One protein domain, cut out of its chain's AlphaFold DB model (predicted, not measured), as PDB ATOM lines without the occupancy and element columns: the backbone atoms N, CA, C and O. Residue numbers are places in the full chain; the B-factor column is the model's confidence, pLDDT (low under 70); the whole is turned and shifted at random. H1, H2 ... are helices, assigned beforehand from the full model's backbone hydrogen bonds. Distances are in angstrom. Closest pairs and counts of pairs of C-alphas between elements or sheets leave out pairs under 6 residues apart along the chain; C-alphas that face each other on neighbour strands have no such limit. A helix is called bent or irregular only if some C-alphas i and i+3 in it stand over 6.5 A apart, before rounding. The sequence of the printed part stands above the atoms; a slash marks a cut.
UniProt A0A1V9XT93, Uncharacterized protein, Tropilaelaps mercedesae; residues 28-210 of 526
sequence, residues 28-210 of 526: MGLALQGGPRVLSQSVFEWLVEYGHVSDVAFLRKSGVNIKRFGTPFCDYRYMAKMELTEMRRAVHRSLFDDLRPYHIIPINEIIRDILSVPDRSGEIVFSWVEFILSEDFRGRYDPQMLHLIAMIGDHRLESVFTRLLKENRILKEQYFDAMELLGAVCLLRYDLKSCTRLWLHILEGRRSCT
ATOM      1  N   MET A  28     171.567 146.609 109.211       60.56
ATOM      2  CA  MET A  28     172.451 147.662 108.725       60.56
ATOM      3  C   MET A  28     173.513 147.126 107.752       60.56
ATOM      4  O   MET A  28     173.771 147.751 106.729       60.56
ATOM      5  N   GLY A  29     174.064 145.932 108.001       64.62
ATOM      6  CA  GLY A  29     174.986 145.268 107.076       64.62
ATOM      7  C   GLY A  29     174.325 144.864 105.754       64.62
ATOM      8  O   GLY A  29     174.957 144.938 104.703       64.62
ATOM      9  N   LEU A  30     173.036 144.504 105.791       59.94
ATOM     10  CA  LEU A  30     172.244 144.178 104.600       59.94
ATOM     11  C   LEU A  30     171.825 145.434 103.813       59.94
ATOM     12  O   LEU A  30     171.788 145.405 102.586       59.94
ATOM     13  N   ALA A  31     171.542 146.549 104.496       56.25
ATOM     14  CA  ALA A  31     171.088 147.799 103.879       56.25
ATOM     15  C   ALA A  31     172.212 148.635 103.226       56.25
ATOM     16  O   ALA A  31     171.948 149.426 102.314       56.25
ATOM     17  N   LEU A  32     173.460 148.484 103.685       58.59
ATOM     18  CA  LEU A  32     174.602 149.304 103.255       58.59
ATOM     19  C   LEU A  32     175.294 148.822 101.964       58.59
ATOM     20  O   LEU A  32     176.131 149.542 101.423       58.59
ATOM     21  N   GLN A  33     174.939 147.657 101.414       56.88
ATOM     22  CA  GLN A  33     175.512 147.168 100.152       56.88
ATOM     23  C   GLN A  33     174.785 147.797  98.945       56.88
ATOM     24  O   GLN A  33     173.725 147.350  98.516       56.88
ATOM     25  N   GLY A  34     175.332 148.912  98.445       41.28
ATOM     26  CA  GLY A  34     174.717 149.816  97.465       41.28
ATOM     27  C   GLY A  34     174.467 149.243  96.060       41.28
ATOM     28  O   GLY A  34     175.385 148.838  95.352       41.28
ATOM     29  N   GLY A  35     173.205 149.310  95.634       51.53
ATOM     30  CA  GLY A  35     172.672 149.088  94.283       51.53
ATOM     31  C   GLY A  35     171.166 149.406  94.288       51.53
ATOM     32  O   GLY A  35     170.639 149.634  95.379       51.53
ATOM     33  N   PRO A  36     170.447 149.468  93.144       49.75
ATOM     34  CA  PRO A  36     168.986 149.610  93.142       49.75
ATOM     35  C   PRO A  36     168.392 148.512  94.031       49.75
ATOM     36  O   PRO A  36     168.488 147.325  93.720       49.75
ATOM     37  N   ARG A  37     167.900 148.929  95.203       56.84
ATOM     38  CA  ARG A  37     167.758 148.085  96.394       56.84
ATOM     39  C   ARG A  37     166.538 147.187  96.269       56.84
ATOM     40  O   ARG A  37     165.471 147.503  96.786       56.84
ATOM     41  N   VAL A  38     166.707 146.089  95.544       56.16
ATOM     42  CA  VAL A  38     165.779 144.966  95.551       56.16
ATOM     43  C   VAL A  38     166.276 143.987  96.614       56.16
ATOM     44  O   VAL A  38     167.356 143.418  96.467       56.16
ATOM     45  N   LEU A  39     165.536 143.835  97.712       61.50
ATOM     46  CA  LEU A  39     165.936 142.946  98.812       61.50
ATOM     47  C   LEU A  39     165.831 141.485  98.412       61.50
ATOM     48  O   LEU A  39     164.760 141.073  97.996       61.50
ATOM     49  N   SER A  40     166.896 140.704  98.594       72.56
ATOM     50  CA  SER A  40     166.893 139.262  98.336       72.56
ATOM     51  C   SER A  40     165.877 138.511  99.209       72.56
ATOM     52  O   SER A  40     165.512 138.963 100.296       72.56
ATOM     53  N   GLN A  41     165.476 137.314  98.767       76.06
ATOM     54  CA  GLN A  41     164.625 136.389  99.530       76.06
ATOM     55  C   GLN A  41     165.112 136.189 100.980       76.06
ATOM     56  O   GLN A  41     164.309 136.097 101.899       76.06
ATOM     57  N   SER A  42     166.426 136.222 101.216       78.88
ATOM     58  CA  SER A  42     167.019 136.090 102.552       78.88
ATOM     59  C   SER A  42     166.616 137.204 103.522       78.88
ATOM     60  O   SER A  42     166.535 136.963 104.721       78.88
ATOM     61  N   VAL A  43     166.372 138.422 103.031       81.94
ATOM     62  CA  VAL A  43     165.951 139.546 103.881       81.94
ATOM     63  C   VAL A  43     164.465 139.437 104.205       81.94
ATOM     64  O   VAL A  43     164.074 139.727 105.329       81.94
ATOM     65  N   PHE A  44     163.649 138.966 103.258       83.62
ATOM     66  CA  PHE A  44     162.253 138.627 103.532       83.62
ATOM     67  C   PHE A  44     162.154 137.538 104.606       83.62
ATOM     68  O   PHE A  44     161.476 137.731 105.613       83.62
ATOM     69  N   GLU A  45     162.890 136.438 104.432       84.75
ATOM     70  CA  GLU A  45     162.955 135.345 105.408       84.75
ATOM     71  C   GLU A  45     163.397 135.855 106.785       84.75
ATOM     72  O   GLU A  45     162.772 135.523 107.790       84.75
ATOM     73  N   TRP A  46     164.412 136.727 106.830       88.69
ATOM     74  CA  TRP A  46     164.873 137.349 108.070       88.69
ATOM     75  C   TRP A  46     163.797 138.225 108.721       88.69
ATOM     76  O   TRP A  46     163.584 138.120 109.924       88.69
ATOM     77  N   LEU A  47     163.098 139.062 107.945       88.94
ATOM     78  CA  LEU A  47     162.037 139.929 108.465       88.94
ATOM     79  C   LEU A  47     160.895 139.098 109.049       88.94
ATOM     80  O   LEU A  47     160.452 139.368 110.158       88.94
ATOM     81  N   VAL A  48     160.457 138.056 108.342       87.31
ATOM     82  CA  VAL A  48     159.402 137.150 108.818       87.31
ATOM     83  C   VAL A  48     159.837 136.381 110.067       87.31
ATOM     84  O   VAL A  48     159.027 136.141 110.961       87.31
ATOM     85  N   GLU A  49     161.099 135.970 110.150       88.44
ATOM     86  CA  GLU A  49     161.572 135.132 111.248       88.44
ATOM     87  C   GLU A  49     161.919 135.926 112.513       88.44
ATOM     88  O   GLU A  49     161.550 135.491 113.610       88.44
ATOM     89  N   TYR A  50     162.585 137.073 112.346       89.81
ATOM     90  CA  TYR A  50     163.229 137.854 113.408       89.81
ATOM     91  C   TYR A  50     162.850 139.339 113.423       89.81
ATOM     92  O   TYR A  50     163.181 140.030 114.383       89.81
ATOM     93  N   GLY A  51     162.226 139.851 112.366       89.12
ATOM     94  CA  GLY A  51     161.999 141.281 112.202       89.12
ATOM     95  C   GLY A  51     160.909 141.852 113.106       89.12
ATOM     96  O   GLY A  51     160.028 141.152 113.609       89.12
ATOM     97  N   HIS A  52     160.945 143.174 113.243       93.06
ATOM     98  CA  HIS A  52     159.899 143.998 113.831       93.06
ATOM     99  C   HIS A  52     159.233 144.892 112.776       93.06
ATOM    100  O   HIS A  52     159.779 145.175 111.708       93.06
ATOM    101  N   VAL A  53     158.046 145.413 113.098       91.56
ATOM    102  CA  VAL A  53     157.323 146.372 112.238       91.56
ATOM    103  C   VAL A  53     158.166 147.624 111.962       91.56
ATOM    104  O   VAL A  53     158.141 148.165 110.856       91.56
ATOM    105  N   SER A  54     158.956 148.063 112.945       91.94
ATOM    106  CA  SER A  54     159.898 149.176 112.801       91.94
ATOM    107  C   SER A  54     160.964 148.915 111.738       91.94
ATOM    108  O   SER A  54     161.345 149.853 111.042       91.94
ATOM    109  N   ASP A  55     161.403 147.665 111.565       91.12
ATOM    110  CA  ASP A  55     162.420 147.299 110.572       91.12
ATOM    111  C   ASP A  55     161.847 147.399 109.158       91.12
ATOM    112  O   ASP A  55     162.470 147.975 108.266       91.12
ATOM    113  N   VAL A  56     160.614 146.919 108.963       89.31
ATOM    114  CA  VAL A  56     159.896 147.057 107.687       89.31
ATOM    115  C   VAL A  56     159.682 148.535 107.353       89.31
ATOM    116  O   VAL A  56     159.967 148.973 106.234       89.31
ATOM    117  N   ALA A  57     159.245 149.332 108.332       89.06
ATOM    118  CA  ALA A  57     159.056 150.769 108.165       89.06
ATOM    119  C   ALA A  57     160.375 151.493 107.844       89.06
ATOM    120  O   ALA A  57     160.399 152.371 106.980       89.06
ATOM    121  N   PHE A  58     161.473 151.121 108.504       89.00
ATOM    122  CA  PHE A  58     162.803 151.665 108.243       89.00
ATOM    123  C   PHE A  58     163.273 151.357 106.818       89.00
ATOM    124  O   PHE A  58     163.729 152.262 106.113       89.00
ATOM    125  N   LEU A  59     163.118 150.108 106.364       85.38
ATOM    126  CA  LEU A  59     163.476 149.698 105.007       85.38
ATOM    127  C   LEU A  59     162.673 150.490 103.969       85.38
ATOM    128  O   LEU A  59     163.261 151.084 103.063       85.38
ATOM    129  N   ARG A  60     161.352 150.604 104.153       85.12
ATOM    130  CA  ARG A  60     160.491 151.419 103.281       85.12
ATOM    131  C   ARG A  60     160.915 152.886 103.236       85.12
ATOM    132  O   ARG A  60     161.100 153.430 102.151       85.12
ATOM    133  N   LYS A  61     161.119 153.520 104.398       86.06
ATOM    134  CA  LYS A  61     161.584 154.919 104.494       86.06
ATOM    135  C   LYS A  61     162.938 155.127 103.817       86.06
ATOM    136  O   LYS A  61     163.186 156.183 103.249       86.06
ATOM    137  N   SER A  62     163.784 154.102 103.824       82.75
ATOM    138  CA  SER A  62     165.097 154.101 103.171       82.75
ATOM    139  C   SER A  62     165.032 153.872 101.652       82.75
ATOM    140  O   SER A  62     166.070 153.626 101.028       82.75
ATOM    141  N   GLY A  63     163.833 153.892 101.056       80.12
ATOM    142  CA  GLY A  63     163.609 153.652  99.630       80.12
ATOM    143  C   GLY A  63     163.918 152.218  99.200       80.12
ATOM    144  O   GLY A  63     164.115 151.953  98.014       80.12
ATOM    145  N   VAL A  64     164.012 151.290 100.156       78.69
ATOM    146  CA  VAL A  64     164.271 149.886  99.866       78.69
ATOM    147  C   VAL A  64     162.982 149.271  99.351       78.69
ATOM    148  O   VAL A  64     162.005 149.132 100.086       78.69
ATOM    149  N   ASN A  65     162.984 148.892  98.076       69.81
ATOM    150  CA  ASN A  65     161.844 148.220  97.490       69.81
ATOM    151  C   ASN A  65     161.967 146.726  97.797       69.81
ATOM    152  O   ASN A  65     162.797 146.014  97.220       69.81
ATOM    153  N   ILE A  66     161.153 146.256  98.738       69.44
ATOM    154  CA  ILE A  66     161.035 144.837  99.076       69.44
ATOM    155  C   ILE A  66     160.284 144.150  97.925       69.44
ATOM    156  O   ILE A  66     159.105 143.822  98.041       69.44
ATOM    157  N   LYS A  67     160.925 143.976  96.760       61.41
ATOM    158  CA  LYS A  67     160.311 143.157  95.712       61.41
ATOM    159  C   LYS A  67     160.362 141.709  96.165       61.41
ATOM    160  O   LYS A  67     161.417 141.215  96.558       61.41
ATOM    161  N   ARG A  68     159.231 141.023  96.031       60.34
ATOM    162  CA  ARG A  68     159.176 139.564  96.082       60.34
ATOM    163  C   ARG A  68     160.153 139.006  95.053       60.34
ATOM    164  O   ARG A  68     159.957 139.190  93.851       60.34
ATOM    165  N   PHE A  69     161.223 138.367  95.513       50.06
ATOM    166  CA  PHE A  69     162.030 137.544  94.624       50.06
ATOM    167  C   PHE A  69     161.375 136.182  94.527       50.06
ATOM    168  O   PHE A  69     161.422 135.388  95.459       50.06
ATOM    169  N   GLY A  70     160.775 135.936  93.370       57.31
ATOM    170  CA  GLY A  70     160.119 134.681  93.061       57.31
ATOM    171  C   GLY A  70     158.607 134.798  93.058       57.31
ATOM    172  O   GLY A  70     158.012 135.871  93.179       57.31
ATOM    173  N   THR A  71     157.984 133.652  92.854       60.03
ATOM    174  CA  THR A  71     156.542 133.540  92.940       60.03
ATOM    175  C   THR A  71     156.109 133.660  94.408       60.03
ATOM    176  O   THR A  71     156.771 133.067  95.262       60.03
ATOM    177  N   PRO A  72     154.980 134.323  94.708       62.47
ATOM    178  CA  PRO A  72     154.355 134.407  96.042       62.47
ATOM    179  C   PRO A  72     154.324 133.074  96.809       62.47
ATOM    180  O   PRO A  72     154.378 133.034  98.034       62.47
ATOM    181  N   PHE A  73     154.301 131.973  96.064       66.62
ATOM    182  CA  PHE A  73     154.394 130.584  96.503       66.62
ATOM    183  C   PHE A  73     155.577 130.281  97.444       66.62
ATOM    184  O   PHE A  73     155.435 129.505  98.392       66.62
ATOM    185  N   CYS A  74     156.753 130.874  97.211       69.12
ATOM    186  CA  CYS A  74     157.944 130.627  98.031       69.12
ATOM    187  C   CYS A  74     157.812 131.248  99.429       69.12
ATOM    188  O   CYS A  74     158.183 130.609 100.417       69.12
ATOM    189  N   ASP A  75     157.211 132.436  99.507       77.00
ATOM    190  CA  ASP A  75     157.025 133.193 100.745       77.00
ATOM    191  C   ASP A  75     156.075 132.450 101.696       77.00
ATOM    192  O   ASP A  75     156.415 132.183 102.851       77.00
ATOM    193  N   TYR A  76     154.914 132.018 101.193       77.75
ATOM    194  CA  TYR A  76     153.915 131.324 102.007       77.75
ATOM    195  C   TYR A  76     154.376 129.941 102.470       77.75
ATOM    196  O   TYR A  76     154.132 129.563 103.615       77.75
ATOM    197  N   ARG A  77     155.104 129.192 101.630       78.00
ATOM    198  CA  ARG A  77     155.724 127.921 102.045       78.00
ATOM    199  C   ARG A  77     156.777 128.108 103.130       78.00
ATOM    200  O   ARG A  77     156.949 127.214 103.959       78.00
ATOM    201  N   TYR A  78     157.513 129.219 103.102       82.44
ATOM    202  CA  TYR A  78     158.457 129.549 104.163       82.44
ATOM    203  C   TYR A  78     157.715 129.867 105.460       82.44
ATOM    204  O   TYR A  78     157.968 129.235 106.485       82.44
ATOM    205  N   MET A  79     156.735 130.769 105.392       82.69
ATOM    206  CA  MET A  79     155.922 131.169 106.538       82.69
ATOM    207  C   MET A  79     155.192 129.988 107.173       82.69
ATOM    208  O   MET A  79     155.227 129.853 108.389       82.69
ATOM    209  N   ALA A  80     154.634 129.073 106.375       80.69
ATOM    210  CA  ALA A  80     153.946 127.868 106.846       80.69
ATOM    211  C   ALA A  80     154.840 126.917 107.662       80.69
ATOM    212  O   ALA A  80     154.340 125.993 108.304       80.69
ATOM    213  N   LYS A  81     156.162 127.128 107.669       84.38
ATOM    214  CA  LYS A  81     157.076 126.407 108.558       84.38
ATOM    215  C   LYS A  81     157.207 127.080 109.925       84.38
ATOM    216  O   LYS A  81     157.695 126.451 110.853       84.38
ATOM    217  N   MET A  82     156.815 128.333 110.083       85.38
ATOM    218  CA  MET A  82     157.066 129.137 111.279       85.38
ATOM    219  C   MET A  82     155.810 129.258 112.132       85.38
ATOM    220  O   MET A  82     154.722 129.419 111.600       85.38
ATOM    221  N   GLU A  83     155.946 129.241 113.455       87.31
ATOM    222  CA  GLU A  83     154.815 129.507 114.350       87.31
ATOM    223  C   GLU A  83     154.232 130.909 114.111       87.31
ATOM    224  O   GLU A  83     154.975 131.877 113.926       87.31
ATOM    225  N   LEU A  84     152.907 131.031 114.126       86.81
ATOM    226  CA  LEU A  84     152.232 132.305 113.915       86.81
ATOM    227  C   LEU A  84     152.108 133.091 115.232       86.81
ATOM    228  O   LEU A  84     151.143 132.924 115.972       86.81
ATOM    229  N   THR A  85     153.060 133.984 115.501       91.62
ATOM    230  CA  THR A  85     153.021 134.904 116.653       91.62
ATOM    231  C   THR A  85     152.449 136.272 116.265       91.62
ATOM    232  O   THR A  85     152.454 136.637 115.088       91.62
ATOM    233  N   GLU A  86     151.995 137.076 117.236       91.75
ATOM    234  CA  GLU A  86     151.461 138.421 116.940       91.75
ATOM    235  C   GLU A  86     152.515 139.340 116.309       91.75
ATOM    236  O   GLU A  86     152.213 140.096 115.388       91.75
ATOM    237  N   MET A  87     153.778 139.211 116.720       91.38
ATOM    238  CA  MET A  87     154.889 139.933 116.096       91.38
ATOM    239  C   MET A  87     155.002 139.604 114.602       91.38
ATOM    240  O   MET A  87     155.097 140.507 113.773       91.38
ATOM    241  N   ARG A  88     154.911 138.319 114.242       91.50
ATOM    242  CA  ARG A  88     154.968 137.866 112.845       91.50
ATOM    243  C   ARG A  88     153.743 138.289 112.045       91.50
ATOM    244  O   ARG A  88     153.890 138.664 110.887       91.50
ATOM    245  N   ARG A  89     152.553 138.298 112.657       90.62
ATOM    246  CA  ARG A  89     151.342 138.868 112.043       90.62
ATOM    247  C   ARG A  89     151.525 140.348 111.738       90.62
ATOM    248  O   ARG A  89     151.201 140.787 110.641       90.62
ATOM    249  N   ALA A  90     152.074 141.115 112.675       91.06
ATOM    250  CA  ALA A  90     152.306 142.541 112.489       91.06
ATOM    251  C   ALA A  90     153.351 142.818 111.394       91.06
ATOM    252  O   ALA A  90     153.139 143.688 110.548       91.06
ATOM    253  N   VAL A  91     154.437 142.037 111.351       90.25
ATOM    254  CA  VAL A  91     155.420 142.095 110.258       90.25
ATOM    255  C   VAL A  91     154.778 141.728 108.925       90.25
ATOM    256  O   VAL A  91     154.981 142.445 107.953       90.25
ATOM    257  N   HIS A  92     153.974 140.665 108.873       88.38
ATOM    258  CA  HIS A  92     153.241 140.270 107.672       88.38
ATOM    259  C   HIS A  92     152.333 141.395 107.174       88.38
ATOM    260  O   HIS A  92     152.461 141.807 106.026       88.38
ATOM    261  N   ARG A  93     151.460 141.933 108.039       88.12
ATOM    262  CA  ARG A  93     150.596 143.076 107.702       88.12
ATOM    263  C   ARG A  93     151.431 144.199 107.111       88.12
ATOM    264  O   ARG A  93     151.179 144.610 105.988       88.12
ATOM    265  N   SER A  94     152.507 144.581 107.802       88.38
ATOM    266  CA  SER A  94     153.403 145.619 107.316       88.38
ATOM    267  C   SER A  94     153.960 145.274 105.935       88.38
ATOM    268  O   SER A  94     153.768 146.061 105.021       88.38
ATOM    269  N   LEU A  95     154.557 144.099 105.726       83.81
ATOM    270  CA  LEU A  95     155.130 143.678 104.440       83.81
ATOM    271  C   LEU A  95     154.107 143.668 103.295       83.81
ATOM    272  O   LEU A  95     154.440 144.067 102.179       83.81
ATOM    273  N   PHE A  96     152.875 143.241 103.566       79.56
ATOM    274  CA  PHE A  96     151.863 142.979 102.544       79.56
ATOM    275  C   PHE A  96     150.787 144.062 102.400       79.56
ATOM    276  O   PHE A  96     150.009 143.986 101.448       79.56
ATOM    277  N   ASP A  97     150.776 145.098 103.245       80.94
ATOM    278  CA  ASP A  97     149.825 146.218 103.162       80.94
ATOM    279  C   ASP A  97     149.815 146.860 101.760       80.94
ATOM    280  O   ASP A  97     148.754 147.007 101.152       80.94
ATOM    281  N   ASP A  98     150.994 147.130 101.189       67.50
ATOM    282  CA  ASP A  98     151.136 147.722  99.845       67.50
ATOM    283  C   ASP A  98     150.748 146.751  98.718       67.50
ATOM    284  O   ASP A  98     150.487 147.156  97.584       67.50
ATOM    285  N   LEU A  99     150.746 145.450  99.014       61.62
ATOM    286  CA  LEU A  99     150.498 144.388  98.049       61.62
ATOM    287  C   LEU A  99     149.034 143.947  98.034       61.62
ATOM    288  O   LEU A  99     148.655 143.253  97.096       61.62
ATOM    289  N   ARG A 100     148.188 144.339  98.996       66.56
ATOM    290  CA  ARG A 100     146.744 144.015  98.976       66.56
ATOM    291  C   ARG A 100     146.027 144.409  97.671       66.56
ATOM    292  O   ARG A 100     145.199 143.627  97.203       66.56
ATOM    293  N   PRO A 101     146.320 145.560  97.031       60.00
ATOM    294  CA  PRO A 101     145.702 145.909  95.751       60.00
ATOM    295  C   PRO A 101     146.156 145.008  94.592       60.00
ATOM    296  O   PRO A 101     145.394 144.801  93.653       60.00
ATOM    297  N   TYR A 102     147.377 144.464  94.670       54.72
ATOM    298  CA  TYR A 102     148.042 143.713  93.596       54.72
ATOM    299  C   TYR A 102     148.076 142.197  93.831       54.72
ATOM    300  O   TYR A 102     148.496 141.447  92.951       54.72
ATOM    301  N   HIS A 103     147.626 141.733  94.998       56.72
ATOM    302  CA  HIS A 103     147.382 140.328  95.305       56.72
ATOM    303  C   HIS A 103     146.162 139.825  94.528       56.72
ATOM    304  O   HIS A 103     145.105 139.542  95.078       56.72
ATOM    305  N   ILE A 104     146.334 139.693  93.216       56.72
ATOM    306  CA  ILE A 104     145.478 138.895  92.334       56.72
ATOM    307  C   ILE A 104     146.082 137.487  92.226       56.72
ATOM    308  O   ILE A 104     146.045 136.851  91.179       56.72
ATOM    309  N   ILE A 105     146.741 137.008  93.283       62.31
ATOM    310  CA  ILE A 105     147.133 135.601  93.331       62.31
ATOM    311  C   ILE A 105     145.894 134.870  93.803       62.31
ATOM    312  O   ILE A 105     145.388 135.193  94.885       62.31
ATOM    313  N   PRO A 106     145.358 133.944  93.002       66.56
ATOM    314  CA  PRO A 106     144.136 133.281  93.381       66.56
ATOM    315  C   PRO A 106     144.411 132.459  94.652       66.56
ATOM    316  O   PRO A 106     145.402 131.735  94.763       66.56
ATOM    317  N   ILE A 107     143.549 132.639  95.663       67.06
ATOM    318  CA  ILE A 107     143.661 132.036  97.009       67.06
ATOM    319  C   ILE A 107     143.974 130.542  96.939       67.06
ATOM    320  O   ILE A 107     144.693 129.999  97.776       67.06
ATOM    321  N   ASN A 108     143.423 129.870  95.931       63.25
ATOM    322  CA  ASN A 108     143.606 128.448  95.710       63.25
ATOM    323  C   ASN A 108     145.069 128.030  95.548       63.25
ATOM    324  O   ASN A 108     145.418 126.928  95.967       63.25
ATOM    325  N   GLU A 109     145.915 128.875  94.971       72.44
ATOM    326  CA  GLU A 109     147.340 128.610  94.822       72.44
ATOM    327  C   GLU A 109     148.058 128.788  96.159       72.44
ATOM    328  O   GLU A 109     148.757 127.875  96.593       72.44
ATOM    329  N   ILE A 110     147.777 129.880  96.881       71.06
ATOM    330  CA  ILE A 110     148.340 130.150  98.215       71.06
ATOM    331  C   ILE A 110     148.019 129.002  99.178       71.06
ATOM    332  O   ILE A 110     148.907 128.446  99.824       71.06
ATOM    333  N   ILE A 111     146.749 128.603  99.237       69.81
ATOM    334  CA  ILE A 111     146.287 127.499 100.078       69.81
ATOM    335  C   ILE A 111     146.961 126.189  99.680       69.81
ATOM    336  O   ILE A 111     147.477 125.478 100.542       69.81
ATOM    337  N   ARG A 112     146.949 125.844  98.385       71.50
ATOM    338  CA  ARG A 112     147.555 124.602  97.892       71.50
ATOM    339  C   ARG A 112     149.026 124.531  98.281       71.50
ATOM    340  O   ARG A 112     149.502 123.467  98.671       71.50
ATOM    341  N   ASP A 113     149.723 125.655  98.217       72.19
ATOM    342  CA  ASP A 113     151.140 125.719  98.530       72.19
ATOM    343  C   ASP A 113     151.423 125.592 100.014       72.19
ATOM    344  O   ASP A 113     152.302 124.812 100.389       72.19
ATOM    345  N   ILE A 114     150.650 126.277 100.856       72.06
ATOM    346  CA  ILE A 114     150.739 126.136 102.310       72.06
ATOM    347  C   ILE A 114     150.488 124.672 102.709       72.06
ATOM    348  O   ILE A 114     151.265 124.096 103.468       72.06
ATOM    349  N   LEU A 115     149.479 124.026 102.118       70.56
ATOM    350  CA  LEU A 115     149.148 122.621 102.381       70.56
ATOM    351  C   LEU A 115     150.139 121.615 101.791       70.56
ATOM    352  O   LEU A 115     150.192 120.472 102.233       70.56
ATOM    353  N   SER A 116     150.915 122.011 100.784       74.06
ATOM    354  CA  SER A 116     151.914 121.137 100.164       74.06
ATOM    355  C   SER A 116     153.189 120.972 100.998       74.06
ATOM    356  O   SER A 116     154.068 120.212 100.595       74.06
ATOM    357  N   VAL A 117     153.325 121.685 102.126       75.12
ATOM    358  CA  VAL A 117     154.494 121.595 103.011       75.12
ATOM    359  C   VAL A 117     154.471 120.244 103.747       75.12
ATOM    360  O   VAL A 117     153.599 120.030 104.584       75.12
ATOM    361  N   PRO A 118     155.422 119.327 103.474       58.84
ATOM    362  CA  PRO A 118     155.317 117.931 103.904       58.84
ATOM    363  C   PRO A 118     155.635 117.678 105.388       58.84
ATOM    364  O   PRO A 118     155.498 116.542 105.826       58.84
ATOM    365  N   ASP A 119     156.070 118.691 106.154       60.62
ATOM    366  CA  ASP A 119     156.958 118.431 107.300       60.62
ATOM    367  C   ASP A 119     156.693 119.213 108.598       60.62
ATOM    368  O   ASP A 119     157.565 119.261 109.463       60.62
ATOM    369  N   ARG A 120     155.524 119.844 108.793       52.44
ATOM    370  CA  ARG A 120     155.180 120.460 110.094       52.44
ATOM    371  C   ARG A 120     153.722 120.256 110.472       52.44
ATOM    372  O   ARG A 120     152.870 120.048 109.612       52.44
ATOM    373  N   SER A 121     153.481 120.262 111.786       55.72
ATOM    374  CA  SER A 121     152.181 120.058 112.421       55.72
ATOM    375  C   SER A 121     151.112 120.841 111.673       55.72
ATOM    376  O   SER A 121     151.259 122.044 111.452       55.72
ATOM    377  N   GLY A 122     150.027 120.162 111.285       65.81
ATOM    378  CA  GLY A 122     148.939 120.818 110.561       65.81
ATOM    379  C   GLY A 122     148.515 122.122 111.244       65.81
ATOM    380  O   GLY A 122     148.209 123.090 110.575       65.81
ATOM    381  N   GLU A 123     148.605 122.201 112.570       73.44
ATOM    382  CA  GLU A 123     148.237 123.378 113.355       73.44
ATOM    383  C   GLU A 123     148.951 124.678 112.949       73.44
ATOM    384  O   GLU A 123     148.295 125.713 112.835       73.44
ATOM    385  N   ILE A 124     150.253 124.635 112.642       78.50
ATOM    386  CA  ILE A 124     150.991 125.824 112.188       78.50
ATOM    387  C   ILE A 124     150.486 126.258 110.809       78.50
ATOM    388  O   ILE A 124     150.185 127.430 110.580       78.50
ATOM    389  N   VAL A 125     150.355 125.288 109.904       77.44
ATOM    390  CA  VAL A 125     149.870 125.478 108.532       77.44
ATOM    391  C   VAL A 125     148.465 126.090 108.551       77.44
ATOM    392  O   VAL A 125     148.222 127.097 107.890       77.44
ATOM    393  N   PHE A 126     147.557 125.548 109.367       75.81
ATOM    394  CA  PHE A 126     146.188 126.048 109.489       75.81
ATOM    395  C   PHE A 126     146.111 127.417 110.150       75.81
ATOM    396  O   PHE A 126     145.294 128.220 109.718       75.81
ATOM    397  N   SER A 127     146.983 127.724 111.113       82.69
ATOM    398  CA  SER A 127     147.037 129.059 111.722       82.69
ATOM    399  C   SER A 127     147.365 130.132 110.683       82.69
ATOM    400  O   SER A 127     146.728 131.185 110.652       82.69
ATOM    401  N   TRP A 128     148.320 129.859 109.788       84.06
ATOM    402  CA  TRP A 128     148.633 130.756 108.675       84.06
ATOM    403  C   TRP A 128     147.495 130.862 107.666       84.06
ATOM    404  O   TRP A 128     147.172 131.973 107.257       84.06
ATOM    405  N   VAL A 129     146.870 129.741 107.286       78.62
ATOM    406  CA  VAL A 129     145.712 129.756 106.376       78.62
ATOM    407  C   VAL A 129     144.571 130.580 106.970       78.62
ATOM    408  O   VAL A 129     144.040 131.451 106.288       78.62
ATOM    409  N   GLU A 130     144.220 130.359 108.237       80.75
ATOM    410  CA  GLU A 130     143.192 131.133 108.936       80.75
ATOM    411  C   GLU A 130     143.515 132.628 108.927       80.75
ATOM    412  O   GLU A 130     142.656 133.436 108.573       80.75
ATOM    413  N   PHE A 131     144.751 132.992 109.271       84.25
ATOM    414  CA  PHE A 131     145.186 134.381 109.299       84.25
ATOM    415  C   PHE A 131     145.100 135.041 107.919       84.25
ATOM    416  O   PHE A 131     144.438 136.067 107.791       84.25
ATOM    417  N   ILE A 132     145.681 134.421 106.887       79.44
ATOM    418  CA  ILE A 132     145.686 134.940 105.510       79.44
ATOM    419  C   ILE A 132     144.262 135.127 105.000       79.44
ATOM    420  O   ILE A 132     143.936 136.182 104.463       79.44
ATOM    421  N   LEU A 133     143.387 134.138 105.205       75.44
ATOM    422  CA  LEU A 133     141.984 134.270 104.835       75.44
ATOM    423  C   LEU A 133     141.365 135.463 105.577       75.44
ATOM    424  O   LEU A 133     140.891 136.414 104.952       75.44
ATOM    425  N   SER A 134     141.437 135.477 106.907       75.88
ATOM    426  CA  SER A 134     140.781 136.517 107.706       75.88
ATOM    427  C   SER A 134     141.261 137.946 107.414       75.88
ATOM    428  O   SER A 134     140.455 138.872 107.479       75.88
ATOM    429  N   GLU A 135     142.537 138.132 107.067       77.06
ATOM    430  CA  GLU A 135     143.161 139.457 106.960       77.06
ATOM    431  C   GLU A 135     143.368 139.911 105.512       77.06
ATOM    432  O   GLU A 135     142.978 141.027 105.168       77.06
ATOM    433  N   ASP A 136     143.931 139.068 104.642       71.56
ATOM    434  CA  ASP A 136     144.274 139.475 103.271       71.56
ATOM    435  C   ASP A 136     143.062 139.443 102.336       71.56
ATOM    436  O   ASP A 136     142.994 140.208 101.372       71.56
ATOM    437  N   PHE A 137     142.086 138.584 102.633       68.19
ATOM    438  CA  PHE A 137     140.940 138.328 101.758       68.19
ATOM    439  C   PHE A 137     139.607 138.798 102.331       68.19
ATOM    440  O   PHE A 137     138.546 138.459 101.804       68.19
ATOM    441  N   ARG A 138     139.638 139.624 103.384       65.06
ATOM    442  CA  ARG A 138     138.438 140.171 104.024       65.06
ATOM    443  C   ARG A 138     137.524 140.848 102.989       65.06
ATOM    444  O   ARG A 138     137.847 141.898 102.445       65.06
ATOM    445  N   GLY A 139     136.383 140.215 102.700       59.25
ATOM    446  CA  GLY A 139     135.378 140.721 101.755       59.25
ATOM    447  C   GLY A 139     135.598 140.378 100.273       59.25
ATOM    448  O   GLY A 139     134.821 140.838  99.444       59.25
ATOM    449  N   ARG A 140     136.605 139.566  99.915       65.00
ATOM    450  CA  ARG A 140     136.870 139.117  98.527       65.00
ATOM    451  C   ARG A 140     136.748 137.603  98.363       65.00
ATOM    452  O   ARG A 140     137.536 136.981  97.658       65.00
ATOM    453  N   TYR A 141     135.774 137.012  99.039       65.12
ATOM    454  CA  TYR A 141     135.484 135.594  98.889       65.12
ATOM    455  C   TYR A 141     134.563 135.398  97.703       65.12
ATOM    456  O   TYR A 141     133.398 135.792  97.759       65.12
ATOM    457  N   ASP A 142     135.078 134.786  96.644       69.00
ATOM    458  CA  ASP A 142     134.195 134.172  95.668       69.00
ATOM    459  C   ASP A 142     133.704 132.799  96.197       69.00
ATOM    460  O   ASP A 142     134.312 132.203  97.099       69.00
ATOM    461  N   PRO A 143     132.588 132.275  95.670       68.75
ATOM    462  CA  PRO A 143     132.031 130.996  96.117       68.75
ATOM    463  C   PRO A 143     132.981 129.818  95.858       68.75
ATOM    464  O   PRO A 143     133.017 128.850  96.619       68.75
ATOM    465  N   GLN A 144     133.782 129.898  94.793       69.38
ATOM    466  CA  GLN A 144     134.720 128.847  94.405       69.38
ATOM    467  C   GLN A 144     135.861 128.726  95.423       69.38
ATOM    468  O   GLN A 144     136.309 127.618  95.720       69.38
ATOM    469  N   MET A 145     136.297 129.842  96.010       70.19
ATOM    470  CA  MET A 145     137.287 129.890  97.080       70.19
ATOM    471  C   MET A 145     136.763 129.205  98.339       70.19
ATOM    472  O   MET A 145     137.478 128.393  98.922       70.19
ATOM    473  N   LEU A 146     135.509 129.465  98.725       70.62
ATOM    474  CA  LEU A 146     134.878 128.792  99.863       70.62
ATOM    475  C   LEU A 146     134.806 127.275  99.638       70.62
ATOM    476  O   LEU A 146     135.187 126.505 100.519       70.62
ATOM    477  N   HIS A 147     134.417 126.833  98.440       69.88
ATOM    478  CA  HIS A 147     134.417 125.411  98.088       69.88
ATOM    479  C   HIS A 147     135.821 124.801  98.131       69.88
ATOM    480  O   HIS A 147     136.006 123.692  98.628       69.88
ATOM    481  N   LEU A 148     136.840 125.521  97.667       68.12
ATOM    482  CA  LEU A 148     138.206 125.015  97.681       68.12
ATOM    483  C   LEU A 148     138.777 124.909  99.098       68.12
ATOM    484  O   LEU A 148     139.438 123.918  99.402       68.12
ATOM    485  N   ILE A 149     138.474 125.872  99.974       69.88
ATOM    486  CA  ILE A 149     138.793 125.796 101.407       69.88
ATOM    487  C   ILE A 149     138.100 124.574 102.027       69.88
ATOM    488  O   ILE A 149     138.713 123.828 102.787       69.88
ATOM    489  N   ALA A 150     136.849 124.305 101.648       70.88
ATOM    490  CA  ALA A 150     136.102 123.147 102.124       70.88
ATOM    491  C   ALA A 150     136.697 121.813 101.642       70.88
ATOM    492  O   ALA A 150     136.759 120.845 102.401       70.88
ATOM    493  N   MET A 151     137.216 121.761 100.411       66.81
ATOM    494  CA  MET A 151     137.884 120.569  99.877       66.81
ATOM    495  C   MET A 151     139.169 120.189 100.620       66.81
ATOM    496  O   MET A 151     139.591 119.035 100.539       66.81
ATOM    497  N   ILE A 152     139.785 121.117 101.361       68.31
ATOM    498  CA  ILE A 152     140.932 120.808 102.231       68.31
ATOM    499  C   ILE A 152     140.534 119.752 103.268       68.31
ATOM    500  O   ILE A 152     141.364 118.937 103.688       68.31
ATOM    501  N   GLY A 153     139.252 119.721 103.654       62.38
ATOM    502  CA  GLY A 153     138.736 118.674 104.520       62.38
ATOM    503  C   GLY A 153     139.301 118.736 105.929       62.38
ATOM    504  O   GLY A 153     139.366 117.693 106.579       62.38
ATOM    505  N   ASP A 154     139.804 119.898 106.353       69.00
ATOM    506  CA  ASP A 154     140.298 120.104 107.707       69.00
ATOM    507  C   ASP A 154     139.276 120.909 108.493       69.00
ATOM    508  O   ASP A 154     138.935 122.047 108.169       69.00
ATOM    509  N   HIS A 155     138.783 120.282 109.548       68.19
ATOM    510  CA  HIS A 155     137.748 120.833 110.394       68.19
ATOM    511  C   HIS A 155     138.201 122.076 111.161       68.19
ATOM    512  O   HIS A 155     137.360 122.809 111.659       68.19
ATOM    513  N   ARG A 156     139.506 122.342 111.283       68.31
ATOM    514  CA  ARG A 156     140.000 123.563 111.937       68.31
ATOM    515  C   ARG A 156     139.662 124.814 111.141       68.31
ATOM    516  O   ARG A 156     139.594 125.889 111.715       68.31
ATOM    517  N   LEU A 157     139.373 124.673 109.849       69.25
ATOM    518  CA  LEU A 157     138.902 125.772 109.011       69.25
ATOM    519  C   LEU A 157     137.435 126.137 109.273       69.25
ATOM    520  O   LEU A 157     136.967 127.166 108.799       69.25
ATOM    521  N   GLU A 158     136.711 125.347 110.067       71.31
ATOM    522  CA  GLU A 158     135.354 125.660 110.525       71.31
ATOM    523  C   GLU A 158     135.278 127.001 111.264       71.31
ATOM    524  O   GLU A 158     134.311 127.745 111.092       71.31
ATOM    525  N   SER A 159     136.307 127.351 112.046       71.06
ATOM    526  CA  SER A 159     136.393 128.653 112.721       71.06
ATOM    527  C   SER A 159     136.467 129.797 111.708       71.06
ATOM    528  O   SER A 159     135.793 130.816 111.880       71.06
ATOM    529  N   VAL A 160     137.232 129.599 110.627       70.44
ATOM    530  CA  VAL A 160     137.385 130.547 109.519       70.44
ATOM    531  C   VAL A 160     136.045 130.739 108.842       70.44
ATOM    532  O   VAL A 160     135.549 131.859 108.784       70.44
ATOM    533  N   PHE A 161     135.412 129.646 108.422       71.19
ATOM    534  CA  PHE A 161     134.080 129.660 107.836       71.19
ATOM    535  C   PHE A 161     133.095 130.404 108.747       71.19
ATOM    536  O   PHE A 161     132.436 131.346 108.306       71.19
ATOM    537  N   THR A 162     133.010 130.033 110.024       72.94
ATOM    538  CA  THR A 162     132.067 130.640 110.976       72.94
ATOM    539  C   THR A 162     132.305 132.143 111.129       72.94
ATOM    540  O   THR A 162     131.352 132.923 111.212       72.94
ATOM    541  N   ARG A 163     133.571 132.579 111.147       72.75
ATOM    542  CA  ARG A 163     133.938 134.000 111.185       72.75
ATOM    543  C   ARG A 163     133.508 134.713 109.902       72.75
ATOM    544  O   ARG A 163     132.878 135.764 109.983       72.75
ATOM    545  N   LEU A 164     133.744 134.106 108.741       68.56
ATOM    546  CA  LEU A 164     133.319 134.649 107.450       68.56
ATOM    547  C   LEU A 164     131.805 134.789 107.331       68.56
ATOM    548  O   LEU A 164     131.341 135.803 106.817       68.56
ATOM    549  N   LEU A 165     131.032 133.843 107.866       68.25
ATOM    550  CA  LEU A 165     129.572 133.939 107.917       68.25
ATOM    551  C   LEU A 165     129.102 135.127 108.765       68.25
ATOM    552  O   LEU A 165     128.154 135.822 108.394       68.25
ATOM    553  N   LYS A 166     129.747 135.353 109.916       72.31
ATOM    554  CA  LYS A 166     129.422 136.483 110.798       72.31
ATOM    555  C   LYS A 166     129.712 137.820 110.122       72.31
ATOM    556  O   LYS A 166     128.939 138.759 110.289       72.31
ATOM    557  N   GLU A 167     130.802 137.891 109.363       71.00
ATOM    558  CA  GLU A 167     131.258 139.121 108.714       71.00
ATOM    559  C   GLU A 167     130.557 139.404 107.373       71.00
ATOM    560  O   GLU A 167     130.298 140.565 107.068       71.00
ATOM    561  N   ASN A 168     130.188 138.380 106.592       66.38
ATOM    562  CA  ASN A 168     129.590 138.536 105.262       66.38
ATOM    563  C   ASN A 168     128.177 137.948 105.178       66.38
ATOM    564  O   ASN A 168     127.973 136.791 104.810       66.38
ATOM    565  N   ARG A 169     127.166 138.793 105.423       63.19
ATOM    566  CA  ARG A 169     125.745 138.405 105.313       63.19
ATOM    567  C   ARG A 169     125.301 138.035 103.892       63.19
ATOM    568  O   ARG A 169     124.303 137.335 103.757       63.19
ATOM    569  N   ILE A 170     126.013 138.493 102.859       62.81
ATOM    570  CA  ILE A 170     125.631 138.320 101.445       62.81
ATOM    571  C   ILE A 170     125.932 136.897 100.941       62.81
ATOM    572  O   ILE A 170     125.216 136.382 100.093       62.81
ATOM    573  N   LEU A 171     126.937 136.216 101.503       67.19
ATOM    574  CA  LEU A 171     127.418 134.917 101.002       67.19
ATOM    575  C   LEU A 171     126.876 133.724 101.811       67.19
ATOM    576  O   LEU A 171     127.474 132.650 101.818       67.19
ATOM    577  N   LYS A 172     125.752 133.895 102.521       74.75
ATOM    578  CA  LYS A 172     125.203 132.875 103.436       74.75
ATOM    579  C   LYS A 172     124.924 131.533 102.755       74.75
ATOM    580  O   LYS A 172     125.249 130.496 103.320       74.75
ATOM    581  N   GLU A 173     124.333 131.532 101.562       75.19
ATOM    582  CA  GLU A 173     124.022 130.285 100.843       75.19
ATOM    583  C   GLU A 173     125.290 129.546 100.413       75.19
ATOM    584  O   GLU A 173     125.442 128.358 100.684       75.19
ATOM    585  N   GLN A 174     126.252 130.279  99.858       76.88
ATOM    586  CA  GLN A 174     127.536 129.744  99.398       76.88
ATOM    587  C   GLN A 174     128.389 129.230 100.562       76.88
ATOM    588  O   GLN A 174     129.122 128.253 100.432       76.88
ATOM    589  N   TYR A 175     128.256 129.852 101.733       76.50
ATOM    590  CA  TYR A 175     128.815 129.332 102.971       76.50
ATOM    591  C   TYR A 175     128.224 127.969 103.338       76.50
ATOM    592  O   TYR A 175     128.974 127.054 103.675       76.50
ATOM    593  N   PHE A 176     126.895 127.818 103.292       79.69
ATOM    594  CA  PHE A 176     126.271 126.536 103.619       79.69
ATOM    595  C   PHE A 176     126.685 125.458 102.623       79.69
ATOM    596  O   PHE A 176     126.967 124.342 103.048       79.69
ATOM    597  N   ASP A 177     126.799 125.796 101.340       76.75
ATOM    598  CA  ASP A 177     127.289 124.873 100.315       76.75
ATOM    599  C   ASP A 177     128.749 124.455 100.568       76.75
ATOM    600  O   ASP A 177     129.074 123.265 100.529       76.75
ATOM    601  N   ALA A 178     129.623 125.394 100.945       76.62
ATOM    602  CA  ALA A 178     130.996 125.089 101.344       76.62
ATOM    603  C   ALA A 178     131.060 124.212 102.606       76.62
ATOM    604  O   ALA A 178     131.819 123.248 102.658       76.62
ATOM    605  N   MET A 179     130.241 124.493 103.617       78.38
ATOM    606  CA  MET A 179     130.184 123.694 104.844       78.38
ATOM    607  C   MET A 179     129.627 122.288 104.593       78.38
ATOM    608  O   MET A 179     130.131 121.320 105.164       78.38
ATOM    609  N   GLU A 180     128.625 122.148 103.720       78.56
ATOM    610  CA  GLU A 180     128.123 120.846 103.270       78.56
ATOM    611  C   GLU A 180     129.232 120.051 102.566       78.56
ATOM    612  O   GLU A 180     129.427 118.868 102.861       78.56
ATOM    613  N   LEU A 181     130.004 120.701 101.688       75.88
ATOM    614  CA  LEU A 181     131.153 120.088 101.023       75.88
ATOM    615  C   LEU A 181     132.235 119.669 102.030       75.88
ATOM    616  O   LEU A 181     132.728 118.543 101.957       75.88
ATOM    617  N   LEU A 182     132.562 120.522 103.005       77.81
ATOM    618  CA  LEU A 182     133.534 120.217 104.058       77.81
ATOM    619  C   LEU A 182     133.071 119.017 104.895       77.81
ATOM    620  O   LEU A 182     133.847 118.091 105.130       77.81
ATOM    621  N   GLY A 183     131.789 118.983 105.274       75.75
ATOM    622  CA  GLY A 183     131.181 117.861 105.988       75.75
ATOM    623  C   GLY A 183     131.271 116.553 105.200       75.75
ATOM    624  O   GLY A 183     131.644 115.517 105.754       75.75
ATOM    625  N   ALA A 184     131.016 116.595 103.893       72.38
ATOM    626  CA  ALA A 184     131.167 115.430 103.035       72.38
ATOM    627  C   ALA A 184     132.622 114.959 102.900       72.38
ATOM    628  O   ALA A 184     132.880 113.755 102.902       72.38
ATOM    629  N   VAL A 185     133.586 115.879 102.817       71.56
ATOM    630  CA  VAL A 185     135.010 115.518 102.800       71.56
ATOM    631  C   VAL A 185     135.425 114.894 104.135       71.56
ATOM    632  O   VAL A 185     136.098 113.864 104.128       71.56
ATOM    633  N   CYS A 186     134.981 115.436 105.274       71.81
ATOM    634  CA  CYS A 186     135.196 114.819 106.587       71.81
ATOM    635  C   CYS A 186     134.626 113.393 106.639       71.81
ATOM    636  O   CYS A 186     135.312 112.479 107.096       71.81
ATOM    637  N   LEU A 187     133.420 113.175 106.100       73.25
ATOM    638  CA  LEU A 187     132.810 111.847 106.002       73.25
ATOM    639  C   LEU A 187     133.657 110.882 105.155       73.25
ATOM    640  O   LEU A 187     133.907 109.757 105.582       73.25
ATOM    641  N   LEU A 188     134.150 111.322 103.992       67.75
ATOM    642  CA  LEU A 188     135.023 110.515 103.124       67.75
ATOM    643  C   LEU A 188     136.363 110.161 103.789       67.75
ATOM    644  O   LEU A 188     136.947 109.124 103.480       67.75
ATOM    645  N   ARG A 189     136.844 111.002 104.710       66.69
ATOM    646  CA  ARG A 189     138.055 110.758 105.513       66.69
ATOM    647  C   ARG A 189     137.787 109.953 106.787       66.69
ATOM    648  O   ARG A 189     138.726 109.718 107.540       66.69
ATOM    649  N   TYR A 190     136.545 109.522 107.019       71.38
ATOM    650  CA  TYR A 190     136.101 108.865 108.252       71.38
ATOM    651  C   TYR A 190     136.250 109.731 109.522       71.38
ATOM    652  O   TYR A 190     136.260 109.205 110.633       71.38
ATOM    653  N   ASP A 191     136.302 111.062 109.391       71.19
ATOM    654  CA  ASP A 191     136.266 111.999 110.522       71.19
ATOM    655  C   ASP A 191     134.809 112.319 110.904       71.19
ATOM    656  O   ASP A 191     134.262 113.392 110.626       71.19
ATOM    657  N   LEU A 192     134.148 111.331 111.519       70.81
ATOM    658  CA  LEU A 192     132.733 111.410 111.897       70.81
ATOM    659  C   LEU A 192     132.456 112.511 112.929       70.81
ATOM    660  O   LEU A 192     131.371 113.096 112.916       70.81
ATOM    661  N   LYS A 193     133.425 112.813 113.804       72.88
ATOM    662  CA  LYS A 193     133.291 113.850 114.835       72.88
ATOM    663  C   LYS A 193     133.193 115.228 114.192       72.88
ATOM    664  O   LYS A 193     132.246 115.963 114.471       72.88
ATOM    665  N   SER A 194     134.125 115.550 113.300       74.62
ATOM    666  CA  SER A 194     134.117 116.829 112.590       74.62
ATOM    667  C   SER A 194     132.930 116.957 111.654       74.62
ATOM    668  O   SER A 194     132.286 117.999 111.640       74.62
ATOM    669  N   CYS A 195     132.585 115.880 110.937       75.50
ATOM    670  CA  CYS A 195     131.373 115.838 110.126       75.50
ATOM    671  C   CYS A 195     130.150 116.196 110.984       75.50
ATOM    672  O   CYS A 195     129.465 117.171 110.703       75.50
ATOM    673  N   THR A 196     129.906 115.479 112.082       73.56
ATOM    674  CA  THR A 196     128.734 115.723 112.941       73.56
ATOM    675  C   THR A 196     128.684 117.164 113.459       73.56
ATOM    676  O   THR A 196     127.618 117.777 113.443       73.56
ATOM    677  N   ARG A 197     129.826 117.738 113.862       76.00
ATOM    678  CA  ARG A 197     129.903 119.127 114.339       76.00
ATOM    679  C   ARG A 197     129.558 120.144 113.244       76.00
ATOM    680  O   ARG A 197     128.688 120.984 113.461       76.00
ATOM    681  N   LEU A 198     130.158 120.010 112.060       76.94
ATOM    682  CA  LEU A 198     129.879 120.875 110.907       76.94
ATOM    683  C   LEU A 198     128.394 120.849 110.535       76.94
ATOM    684  O   LEU A 198     127.792 121.875 110.226       76.94
ATOM    685  N   TRP A 199     127.788 119.668 110.606       77.31
ATOM    686  CA  TRP A 199     126.370 119.472 110.341       77.31
ATOM    687  C   TRP A 199     125.464 120.166 111.356       77.31
ATOM    688  O   TRP A 199     124.502 120.817 110.951       77.31
ATOM    689  N   LEU A 200     125.771 120.066 112.652       77.00
ATOM    690  CA  LEU A 200     125.035 120.798 113.686       77.00
ATOM    691  C   LEU A 200     125.108 122.309 113.434       77.00
ATOM    692  O   LEU A 200     124.076 122.977 113.461       77.00
ATOM    693  N   HIS A 201     126.277 122.826 113.048       75.56
ATOM    694  CA  HIS A 201     126.436 124.232 112.677       75.56
ATOM    695  C   HIS A 201     125.615 124.646 111.448       75.56
ATOM    696  O   HIS A 201     125.053 125.743 111.430       75.56
ATOM    697  N   ILE A 202     125.512 123.797 110.421       78.06
ATOM    698  CA  ILE A 202     124.662 124.070 109.249       78.06
ATOM    699  C   ILE A 202     123.187 124.136 109.661       78.06
ATOM    700  O   ILE A 202     122.476 125.053 109.243       78.06
ATOM    701  N   LEU A 203     122.727 123.191 110.486       76.69
ATOM    702  CA  LEU A 203     121.340 123.134 110.958       76.69
ATOM    703  C   LEU A 203     120.993 124.355 111.823       76.69
ATOM    704  O   LEU A 203     120.005 125.038 111.554       76.69
ATOM    705  N   GLU A 204     121.844 124.695 112.792       79.00
ATOM    706  CA  GLU A 204     121.692 125.890 113.633       79.00
ATOM    707  C   GLU A 204     121.725 127.183 112.808       79.00
ATOM    708  O   GLU A 204     120.881 128.069 112.980       79.00
ATOM    709  N   GLY A 205     122.654 127.276 111.853       76.00
ATOM    710  CA  GLY A 205     122.764 128.420 110.955       76.00
ATOM    711  C   GLY A 205     121.507 128.608 110.104       76.00
ATOM    712  O   GLY A 205     120.990 129.726 110.015       76.00
ATOM    713  N   ARG A 206     120.965 127.529 109.522       76.44
ATOM    714  CA  ARG A 206     119.736 127.588 108.713       76.44
ATOM    715  C   ARG A 206     118.510 127.949 109.545       76.44
ATOM    716  O   ARG A 206     117.732 128.787 109.094       76.44
ATOM    717  N   ARG A 207     118.389 127.430 110.776       71.56
ATOM    718  CA  ARG A 207     117.329 127.825 111.723       71.56
ATOM    719  C   ARG A 207     117.302 129.337 111.951       71.56
ATOM    720  O   ARG A 207     116.246 129.951 111.806       71.56
ATOM    721  N   SER A 208     118.464 129.937 112.230       68.88
ATOM    722  CA  SER A 208     118.578 131.386 112.475       68.88
ATOM    723  C   SER A 208     118.209 132.242 111.256       68.88
ATOM    724  O   SER A 208     117.785 133.388 111.397       68.88
ATOM    725  N   CYS A 209     118.343 131.687 110.046       63.59
ATOM    726  CA  CYS A 209     117.934 132.352 108.813       63.59
ATOM    727  C   CYS A 209     116.426 132.204 108.568       63.59
ATOM    728  O   CYS A 209     115.783 133.168 108.168       63.59
ATOM    729  N   THR A 210     115.843 131.036 108.857       61.38
ATOM    730  CA  THR A 210     114.397 130.811 108.704       61.38
ATOM    731  C   THR A 210     113.562 131.576 109.727       61.38
ATOM    732  O   THR A 210     112.520 132.099 109.358       61.38
TER     733      THR A 210
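AT A GLANCE: This is residues 28 to 210 of the 526 residues of an uncharacterized protein of Tropilaelaps mercedesae (UniProt A0A1V9XT93). Eleven helices are stacked into an elongated slab of two rows, and the chain zigzags between the rows as it goes from one end of the slab to the other. H2, H4, H6, H8 and H10 succeed each other along one row and H3, H5, H7, H9 and H11 along the other; short H1 lies at one end, while H10 and H11, the two helices with most residues, lie side by side at the far end. The printed part has 183 residues with eleven named helices, H1 to H11 in chain order, and no named strand; its class is all helix. It is only just compact, close to loose, with a radius of gyration of the C-alphas of 18.7 A, and spans 62 by 34 by 25 A.

IN THESE COORDINATES: Find C-alpha 28 at (172.451, 147.662, 108.725), where H1, residues 28 to 31, begins. H2 holds residues 41 to 50 and is 14.0 A long; H3 follows at residues 53 to 61, and H4 at 72 to 79. H5, residues 86 to 99, is 19.8 A long and irregular, with C-alphas 95 and 98 at 7.3 A. H6 is residues 107 to 115. Look next for C-alpha 122 at (148.939, 120.818, 110.561), from which H7 runs 20.6 A to residue 136. H8 is residues 143 to 151. H9, residues 155 to 167, is 19.5 A long and neither bent nor irregular, but only just: C-alphas 156 and 159 are 6.3 A apart. H10, residues 169 to 188, is 29.5 A long, irregular with C-alphas 170 and 173 at 8.2 A, and has a kink of 33 degrees near residue 176. H11, residues 192 to 210, runs 26.9 A to C-alpha 210 at (114.397, 130.811, 108.704).

HOW THE PARTS SIT: Start at H1, which is close to but not clearly touching H2, the closest C-alphas being those of Leu 30 and Val 43 at 7.8 A. H2 and H4 only just touch, with 3 pairs of C-alphas within 8 A, the closest Val 48 and Met 79 at 7.3 A. H3 and H5 touch at the C-alphas of Val 53 and Val 91, 5.1 A, the same way at a shallow tilt of 26 degrees. H4 touches H6 at Arg 77 and Ile 114, 5.3 A between C-alphas, at a steep tilt of 38 degrees. H5 and H7 are near each other. H6 and H7 form a helical hairpin; H7 touches H6 with residues 125 to 129 alone, C-alphas 114 and 125 being closest at 6.3 A. H6 touches H8 at C-alphas 108 and 145, 6.6 A, and H7 touches H9 at C-alphas 130 and 160, 5.9 A; both pairs run the same way. H8 touches H10, with C-alphas 150 and 182 closest at 4.3 A. H9, H10 and H11 form an up and down bundle, each running against the one before; C-alphas 183 and 195 of H10 and H11 are closest at 4.6 A. Among the pairs apart are H1 and H11. Every O i to N i+4 pair is within hydrogen-bond range in H2, H3, H4, H6, H7, H8 and H11, against 8 of 10 in H5, 7 of 9 in H9 and 14 of 16 in H10; H1 is too short for such a pair.

THE WHOLE: The C-alphas farthest apart, those of Gly 34 and Thr 210, are 64.2 A apart. The printed part has no cut, and no link is long; those from H2 to H3, H8 to H9, H9 to H10 and H10 to H11 are tight. The mean pLDDT of the printed part is 73.3, and 68 residues are under 70, among them 28 to 39, 65 to 74 and 98 to 108.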